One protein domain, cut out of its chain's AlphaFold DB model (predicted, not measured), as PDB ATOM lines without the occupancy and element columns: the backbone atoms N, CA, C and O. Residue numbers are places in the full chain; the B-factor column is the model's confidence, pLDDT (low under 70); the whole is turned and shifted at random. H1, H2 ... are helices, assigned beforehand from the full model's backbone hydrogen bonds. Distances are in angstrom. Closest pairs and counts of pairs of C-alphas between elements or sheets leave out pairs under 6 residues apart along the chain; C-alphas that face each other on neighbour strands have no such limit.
ATOM      1  N   GLU A  62       9.075  27.698 -48.851       50.69
ATOM      2  CA  GLU A  62      10.053  27.338 -47.821       50.69
ATOM      3  C   GLU A  62       9.458  27.436 -46.411       50.69
ATOM      4  O   GLU A  62       9.581  26.489 -45.627       50.69
ATOM      5  N   ASP A  63       8.742  28.520 -46.109       48.34
ATOM      6  CA  ASP A  63       8.082  28.709 -44.812       48.34
ATOM      7  C   ASP A  63       7.006  27.643 -44.569       48.34
ATOM      8  O   ASP A  63       6.873  27.109 -43.467       48.34
ATOM      9  N   LEU A  64       6.275  27.266 -45.623       51.91
ATOM     10  CA  LEU A  64       5.276  26.197 -45.569       51.91
ATOM     11  C   LEU A  64       5.903  24.827 -45.334       51.91
ATOM     12  O   LEU A  64       5.346  24.009 -44.596       51.91
ATOM     13  N   ARG A  65       7.048  24.553 -45.969       54.97
ATOM     14  CA  ARG A  65       7.776  23.303 -45.745       54.97
ATOM     15  C   ARG A  65       8.256  23.224 -44.300       54.97
ATOM     16  O   ARG A  65       8.029  22.208 -43.650       54.97
ATOM     17  N   LYS A  66       8.826  24.313 -43.786       53.06
ATOM     18  CA  LYS A  66       9.315  24.400 -42.410       53.06
ATOM     19  C   LYS A  66       8.197  24.225 -41.381       53.06
ATOM     20  O   LYS A  66       8.356  23.456 -40.446       53.06
ATOM     21  N   ALA A  67       7.034  24.840 -41.597       54.56
ATOM     22  CA  ALA A  67       5.878  24.658 -40.717       54.56
ATOM     23  C   ALA A  67       5.391  23.195 -40.669       54.56
ATOM     24  O   ALA A  67       5.014  22.701 -39.609       54.56
ATOM     25  N   LYS A  68       5.429  22.476 -41.801       56.59
ATOM     26  CA  LYS A  68       5.105  21.038 -41.842       56.59
ATOM     27  C   LYS A  68       6.150  20.180 -41.133       56.59
ATOM     28  O   LYS A  68       5.786  19.207 -40.479       56.59
ATOM     29  N   GLU A  69       7.426  20.516 -41.289       61.28
ATOM     30  CA  GLU A  69       8.527  19.843 -40.595       61.28
ATOM     31  C   GLU A  69       8.411  20.033 -39.073       61.28
ATOM     32  O   GLU A  69       8.499  19.053 -38.332       61.28
ATOM     33  N   ASP A  70       8.114  21.254 -38.622       63.91
ATOM     34  CA  ASP A  70       7.924  21.584 -37.208       63.91
ATOM     35  C   ASP A  70       6.707  20.857 -36.601       63.91
ATOM     36  O   ASP A  70       6.793  20.348 -35.481       63.91
ATOM     37  N   GLU A  71       5.587  20.744 -37.328       62.50
ATOM     38  CA  GLU A  71       4.406  19.998 -36.858       62.50
ATOM     39  C   GLU A  71       4.679  18.487 -36.786       62.50
ATOM     40  O   GLU A  71       4.330  17.838 -35.798       62.50
ATOM     41  N   ALA A  72       5.369  17.924 -37.784       67.62
ATOM     42  CA  ALA A  72       5.760  16.514 -37.772       67.62
ATOM     43  C   ALA A  72       6.709  16.190 -36.606       67.62
ATOM     44  O   ALA A  72       6.672  15.091 -36.047       67.62
ATOM     45  N   GLU A  73       7.576  17.129 -36.222       73.69
ATOM     46  CA  GLU A  73       8.408  16.981 -35.032       73.69
ATOM     47  C   GLU A  73       7.590  17.101 -33.739       73.69
ATOM     48  O   GLU A  73       7.765  16.295 -32.821       73.69
ATOM     49  N   ALA A  74       6.662  18.059 -33.670       68.81
ATOM     50  CA  ALA A  74       5.778  18.227 -32.522       68.81
ATOM     51  C   ALA A  74       4.962  16.955 -32.250       68.81
ATOM     52  O   ALA A  74       4.864  16.525 -31.101       68.81
ATOM     53  N   GLU A  75       4.436  16.309 -33.293       70.69
ATOM     54  CA  GLU A  75       3.693  15.052 -33.182       70.69
ATOM     55  C   GLU A  75       4.559  13.911 -32.629       70.69
ATOM     56  O   GLU A  75       4.139  13.211 -31.704       70.69
ATOM     57  N   LYS A  76       5.805  13.776 -33.100       80.12
ATOM     58  CA  LYS A  76       6.756  12.787 -32.562       80.12
ATOM     59  C   LYS A  76       7.038  13.010 -31.079       80.12
ATOM     60  O   LYS A  76       7.064  12.052 -30.309       80.12
ATOM     61  N   ILE A  77       7.227  14.262 -30.665       78.31
ATOM     62  CA  ILE A  77       7.482  14.584 -29.257       78.31
ATOM     63  C   ILE A  77       6.238  14.315 -28.404       78.31
ATOM     64  O   ILE A  77       6.365  13.772 -27.308       78.31
ATOM     65  N   ARG A  78       5.034  14.644 -28.891       76.62
ATOM     66  CA  ARG A  78       3.774  14.320 -28.199       76.62
ATOM     67  C   ARG A  78       3.617  12.810 -28.017       76.62
ATOM     68  O   ARG A  78       3.282  12.383 -26.917       76.62
ATOM     69  N   ALA A  79       3.906  12.017 -29.050       83.56
ATOM     70  CA  ALA A  79       3.878  10.559 -28.965       83.56
ATOM     71  C   ALA A  79       4.873  10.037 -27.918       83.56
ATOM     72  O   ALA A  79       4.494   9.253 -27.053       83.56
ATOM     73  N   ARG A  80       6.113  10.543 -27.919       87.69
ATOM     74  CA  ARG A  80       7.129  10.148 -26.935       87.69
ATOM     75  C   ARG A  80       6.743  10.520 -25.502       87.69
ATOM     76  O   ARG A  80       6.946   9.738 -24.587       87.69
ATOM     77  N   LEU A  81       6.164  11.702 -25.300       86.06
ATOM     78  CA  LEU A  81       5.655  12.122 -23.995       86.06
ATOM     79  C   LEU A  81       4.470  11.259 -23.539       86.06
ATOM     80  O   LEU A  81       4.384  10.936 -22.360       86.06
ATOM     81  N   ALA A  82       3.604  10.835 -24.460       85.88
ATOM     82  CA  ALA A  82       2.515   9.915 -24.150       85.88
ATOM     83  C   ALA A  82       3.023   8.521 -23.733       85.88
ATOM     84  O   ALA A  82       2.447   7.932 -22.826       85.88
ATOM     85  N   GLU A  83       4.115   8.020 -24.326       89.38
ATOM     86  CA  GLU A  83       4.776   6.774 -23.885       89.38
ATOM     87  C   GLU A  83       5.324   6.865 -22.451       89.38
ATOM     88  O   GLU A  83       5.425   5.850 -21.769       89.38
ATOM     89  N   LEU A  84       5.655   8.075 -21.989       88.19
ATOM     90  CA  LEU A  84       6.088   8.362 -20.617       88.19
ATOM     91  C   LEU A  84       4.909   8.680 -19.678       88.19
ATOM     92  O   LEU A  84       5.109   9.286 -18.623       88.19
ATOM     93  N   ASP A  85       3.677   8.341 -20.077       88.44
ATOM     94  CA  ASP A  85       2.423   8.668 -19.382       88.44
ATOM     95  C   ASP A  85       2.242  10.174 -19.095       88.44
ATOM     96  O   ASP A  85       1.502  10.588 -18.196       88.44
ATOM     97  N   MET A  86       2.893  11.042 -19.879       81.00
ATOM     98  CA  MET A  86       2.775  12.490 -19.744       81.00
ATOM     99  C   MET A  86       1.735  13.051 -20.706       81.00
ATOM    100  O   MET A  86       1.943  13.148 -21.917       81.00
ATOM    101  N   THR A  87       0.622  13.533 -20.155       79.94
ATOM    102  CA  THR A  87      -0.362  14.278 -20.942       79.94
ATOM    103  C   THR A  87       0.162  15.678 -21.253       79.94
ATOM    104  O   THR A  87       0.501  16.463 -20.361       79.94
ATOM    105  N   VAL A  88       0.209  16.021 -22.538       71.38
ATOM    106  CA  VAL A  88       0.561  17.363 -23.002       71.38
ATOM    107  C   VAL A  88      -0.554  17.961 -23.835       71.38
ATOM    108  O   VAL A  88      -1.229  17.266 -24.585       71.38
ATOM    109  N   ASP A  89      -0.740  19.271 -23.686       70.00
ATOM    110  CA  ASP A  89      -1.679  20.027 -24.504       70.00
ATOM    111  C   ASP A  89      -1.297  19.888 -25.984       70.00
ATOM    112  O   ASP A  89      -0.150  20.156 -26.364       70.00
ATOM    113  N   GLY A  90      -2.260  19.491 -26.820       59.12
ATOM    114  CA  GLY A  90      -2.091  19.416 -28.271       59.12
ATOM    115  C   GLY A  90      -1.694  20.759 -28.892       59.12
ATOM    116  O   GLY A  90      -1.105  20.784 -29.964       59.12
ATOM    117  N   ARG A  91      -1.926  21.878 -28.197       61.47
ATOM    118  CA  ARG A  91      -1.580  23.243 -28.626       61.47
ATOM    119  C   ARG A  91      -0.208  23.715 -28.144       61.47
ATOM    120  O   ARG A  91       0.175  24.857 -28.394       61.47
ATOM    121  N   ALA A  92       0.539  22.883 -27.417       59.16
ATOM    122  CA  ALA A  92       1.851  23.269 -26.915       59.16
ATOM    123  C   ALA A  92       2.830  23.530 -28.072       59.16
ATOM    124  O   ALA A  92       2.965  22.713 -28.982       59.16
ATOM    125  N   SER A  93       3.544  24.660 -28.003       71.25
ATOM    126  CA  SER A  93       4.576  25.000 -28.989       71.25
ATOM    127  C   SER A  93       5.693  23.951 -29.017       71.25
ATOM    128  O   SER A  93       6.002  23.352 -27.982       71.25
ATOM    129  N   LEU A  94       6.376  23.789 -30.157       72.00
ATOM    130  CA  LEU A  94       7.504  22.858 -30.288       72.00
ATOM    131  C   LEU A  94       8.587  23.096 -29.221       72.00
ATOM    132  O   LEU A  94       9.108  22.154 -28.630       72.00
ATOM    133  N   LYS A  95       8.874  24.363 -28.891       77.69
ATOM    134  CA  LYS A  95       9.800  24.730 -27.806       77.69
ATOM    135  C   LYS A  95       9.331  24.200 -26.447       77.69
ATOM    136  O   LYS A  95      10.137  23.678 -25.680       77.69
ATOM    137  N   THR A  96       8.041  24.337 -26.148       75.94
ATOM    138  CA  THR A  96       7.439  23.825 -24.910       75.94
ATOM    139  C   THR A  96       7.484  22.300 -24.868       75.94
ATOM    140  O   THR A  96       7.843  21.738 -23.837       75.94
ATOM    141  N   LEU A  97       7.152  21.639 -25.978       76.06
ATOM    142  CA  LEU A  97       7.186  20.182 -26.105       76.06
ATOM    143  C   LEU A  97       8.601  19.635 -25.886       76.06
ATOM    144  O   LEU A  97       8.783  18.763 -25.039       76.06
ATOM    145  N   ARG A  98       9.612  20.209 -26.553       86.31
ATOM    146  CA  ARG A  98      11.027  19.848 -26.355       86.31
ATOM    147  C   ARG A  98      11.470  20.023 -24.902       86.31
ATOM    148  O   ARG A  98      12.114  19.142 -24.349       86.31
ATOM    149  N   GLY A  99      11.092  21.134 -24.265       87.12
ATOM    150  CA  GLY A  99      11.424  21.378 -22.859       87.12
ATOM    151  C   GLY A  99      10.778  20.372 -21.901       87.12
ATOM    152  O   GLY A  99      11.408  19.958 -20.931       87.12
ATOM    153  N   LYS A 100       9.536  19.951 -22.175       86.62
ATOM    154  CA  LYS A 100       8.861  18.912 -21.387       86.62
ATOM    155  C   LYS A 100       9.508  17.544 -21.573       86.62
ATOM    156  O   LYS A 100       9.678  16.846 -20.582       86.62
ATOM    157  N   LEU A 101       9.878  17.191 -22.803       92.19
ATOM    158  CA  LEU A 101      10.555  15.929 -23.093       92.19
ATOM    159  C   LEU A 101      11.909  15.841 -22.382       92.19
ATOM    160  O   LEU A 101      12.138  14.879 -21.662       92.19
ATOM    161  N   ASP A 102      12.744  16.880 -22.470       93.50
ATOM    162  CA  ASP A 102      14.042  16.918 -21.774       93.50
ATOM    163  C   ASP A 102      13.888  16.783 -20.246       93.50
ATOM    164  O   ASP A 102      14.652  16.074 -19.588       93.50
ATOM    165  N   ALA A 103      12.869  17.426 -19.666       92.00
ATOM    166  CA  ALA A 103      12.575  17.291 -18.242       92.00
ATOM    167  C   ALA A 103      12.110  15.872 -17.870       92.00
ATOM    168  O   ALA A 103      12.504  15.359 -16.821       92.00
ATOM    169  N   ALA A 104      11.293  15.246 -18.721       91.31
ATOM    170  CA  ALA A 104      10.795  13.888 -18.530       91.31
ATOM    171  C   ALA A 104      11.934  12.862 -18.572       91.31
ATOM    172  O   ALA A 104      12.086  12.073 -17.642       91.31
ATOM    173  N   GLU A 105      12.789  12.939 -19.593       91.56
ATOM    174  CA  GLU A 105      13.929  12.037 -19.772       91.56
ATOM    175  C   GLU A 105      14.944  12.170 -18.628       91.56
ATOM    176  O   GLU A 105      15.455  11.171 -18.125       91.56
ATOM    177  N   LYS A 106      15.191  13.392 -18.135       92.94
ATOM    178  CA  LYS A 106      16.034  13.603 -16.944       92.94
ATOM    179  C   LYS A 106      15.430  13.005 -15.681       92.94
ATOM    180  O   LYS A 106      16.164  12.470 -14.851       92.94
ATOM    181  N   ALA A 107      14.114  13.115 -15.508       91.12
ATOM    182  CA  ALA A 107      13.433  12.525 -14.364       91.12
ATOM    183  C   ALA A 107      13.495  10.991 -14.415       91.12
ATOM    184  O   ALA A 107      13.774  10.365 -13.396       91.12
ATOM    185  N   GLU A 108      13.292  10.394 -15.588       90.44
ATOM    186  CA  GLU A 108      13.395   8.947 -15.794       90.44
ATOM    187  C   GLU A 108      14.822   8.439 -15.550       90.44
ATOM    188  O   GLU A 108      15.015   7.515 -14.762       90.44
ATOM    189  N   ALA A 109      15.829   9.100 -16.129       91.31
ATOM    190  CA  ALA A 109      17.233   8.752 -15.924       91.31
ATOM    191  C   ALA A 109      17.620   8.779 -14.438       91.31
ATOM    192  O   ALA A 109      18.261   7.851 -13.950       91.31
ATOM    193  N   LYS A 110      17.173   9.804 -13.702       93.25
ATOM    194  CA  LYS A 110      17.411   9.892 -12.260       93.25
ATOM    195  C   LYS A 110      16.730   8.756 -11.489       93.25
ATOM    196  O   LYS A 110      17.337   8.193 -10.589       93.25
ATOM    197  N   ARG A 111      15.491   8.389 -11.841       90.25
ATOM    198  CA  ARG A 111      14.792   7.265 -11.189       90.25
ATOM    199  C   ARG A 111      15.521   5.943 -11.403       90.25
ATOM    200  O   ARG A 111      15.633   5.172 -10.459       90.25
ATOM    201  N   LEU A 112      16.038   5.707 -12.609       90.81
ATOM    202  CA  LEU A 112      16.828   4.514 -12.918       90.81
ATOM    203  C   LEU A 112      18.150   4.479 -12.137       90.81
ATOM    204  O   LEU A 112      18.561   3.413 -11.688       90.81
ATOM    205  N   GLU A 113      18.806   5.628 -11.956       92.00
ATOM    206  CA  GLU A 113      20.013   5.741 -11.127       92.00
ATOM    207  C   GLU A 113      19.713   5.438  -9.650       92.00
ATOM    208  O   GLU A 113      20.378   4.587  -9.056       92.00
ATOM    209  N   ASP A 114      18.668   6.057  -9.090       91.62
ATOM    210  CA  ASP A 114      18.231   5.837  -7.706       91.62
ATOM    211  C   ASP A 114      17.837   4.358  -7.468       91.62
ATOM    212  O   ASP A 114      18.185   3.766  -6.442       91.62
ATOM    213  N   GLU A 115      17.142   3.728  -8.424       90.94
ATOM    214  CA  GLU A 115      16.745   2.314  -8.361       90.94
ATOM    215  C   GLU A 115      17.951   1.371  -8.464       90.94
ATOM    216  O   GLU A 115      18.051   0.401  -7.706       90.94
ATOM    217  N   ALA A 116      18.909   1.677  -9.341       89.94
ATOM    218  CA  ALA A 116      20.150   0.919  -9.452       89.94
ATOM    219  C   ALA A 116      20.997   1.017  -8.173       89.94
ATOM    220  O   ALA A 116      21.582   0.017  -7.746       89.94
ATOM    221  N   GLU A 117      21.058   2.189  -7.536       89.69
ATOM    222  CA  GLU A 117      21.751   2.363  -6.257       89.69
ATOM    223  C   GLU A 117      21.053   1.588  -5.129       89.69
ATOM    224  O   GLU A 117      21.715   0.896  -4.348       89.69
ATOM    225  N   ALA A 118      19.720   1.640  -5.066       88.44
ATOM    226  CA  ALA A 118      18.938   0.885  -4.092       88.44
ATOM    227  C   ALA A 118      19.121  -0.634  -4.255       88.44
ATOM    228  O   ALA A 118      19.318  -1.338  -3.263       88.44
ATOM    229  N   ALA A 119      19.126  -1.136  -5.494       88.50
ATOM    230  CA  ALA A 119      19.365  -2.547  -5.790       88.50
ATOM    231  C   ALA A 119      20.775  -2.998  -5.372       88.50
ATOM    232  O   ALA A 119      20.930  -4.084  -4.812       88.50
ATOM    233  N   ARG A 120      21.799  -2.156  -5.579       87.19
ATOM    234  CA  ARG A 120      23.171  -2.432  -5.112       87.19
ATOM    235  C   ARG A 120      23.249  -2.518  -3.589       87.19
ATOM    236  O   ARG A 120      23.776  -3.497  -3.073       87.19
ATOM    237  N   LYS A 121      22.655  -1.556  -2.876       84.00
ATOM    238  CA  LYS A 121      22.601  -1.565  -1.402       84.00
ATOM    239  C   LYS A 121      21.849  -2.775  -0.846       84.00
ATOM    240  O   LYS A 121      22.255  -3.329   0.170       84.00
ATOM    241  N   ALA A 122      20.766  -3.193  -1.502       82.88
ATOM    242  CA  ALA A 122      20.016  -4.383  -1.110       82.88
ATOM    243  C   ALA A 122      20.824  -5.678  -1.308       82.88
ATOM    244  O   ALA A 122      20.705  -6.589  -0.494       82.88
ATOM    245  N   ALA A 123      21.657  -5.749  -2.351       79.44
ATOM    246  CA  ALA A 123      22.557  -6.877  -2.573       79.44
ATOM    247  C   ALA A 123      23.684  -6.927  -1.523       79.44
ATOM    248  O   ALA A 123      23.903  -7.977  -0.926       79.44
ATOM    249  N   GLU A 124      24.330  -5.795  -1.226       76.38
ATOM    250  CA  GLU A 124      25.409  -5.713  -0.223       76.38
ATOM    251  C   GLU A 124      24.915  -5.947   1.218       76.38
ATOM    252  O   GLU A 124      25.642  -6.492   2.040       76.38
ATOM    253  N   GLY A 125      23.669  -5.580   1.538       63.62
ATOM    254  CA  GLY A 125      23.067  -5.803   2.861       63.62
ATOM    255  C   GLY A 125      22.515  -7.213   3.103       63.62
ATOM    256  O   GLY A 125      21.940  -7.454   4.160       63.62
ATOM    257  N   SER A 126      22.635  -8.124   2.132       58.09
ATOM    258  CA  SER A 126      22.128  -9.504   2.221       58.09
ATOM    259  C   SER A 126      23.208 -10.554   2.536       58.09
ATOM    260  O   SER A 126      22.897 -11.743   2.580       58.09
TER     261      SER A 126
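AT A GLANCE: This is residues 62 to 126 of the 128 residues of an uncharacterized protein of Brevundimonas sp. GW460-12-10-14-LB2 (UniProt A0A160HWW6). The long helix H2 and the shorter H1 run the same way, offset end to end along one rod and side by side only where the first part of H2 overlaps H1; the link between them folds back alongside. The far ends, residues 62 to 69 and 109 to 126, stick out free. The printed part has 65 residues with two named helices, H1 then H2, and no named strand: all helix, extended, radius of gyration of the C-alphas 17.5 A, spans 62 by 21 by 14 A.

HOW THE PARTS SIT: H2, residues 94 to 124, touches H1, residues 62 to 83, with residues 94 to 104 alone. The closest C-alphas, of Ala 74 and Leu 94, are 5.4 A apart. Their lines stand at a shallow tilt of 29 degrees, the same way. In both helices every O i to N i+4 pair is within hydrogen-bond range.

IN THESE COORDINATES: H2 is 45.2 A long, from C-alpha 94 at (7.504, 22.858, -30.288) to C-alpha 124 at (25.409, -5.713, -0.223). H1 measures 32.0 A and begins at C-alpha 62, (10.053, 27.338, -47.821).

THE WHOLE: The C-alphas of Glu 62 and Ser 126, the two farthest apart, are 63.3 A apart. The printed part has no cut, and its 10-residue link is short. pLDDT is under 70 at residues 62 to 72, 74, 90 to 92 and 125 to 126.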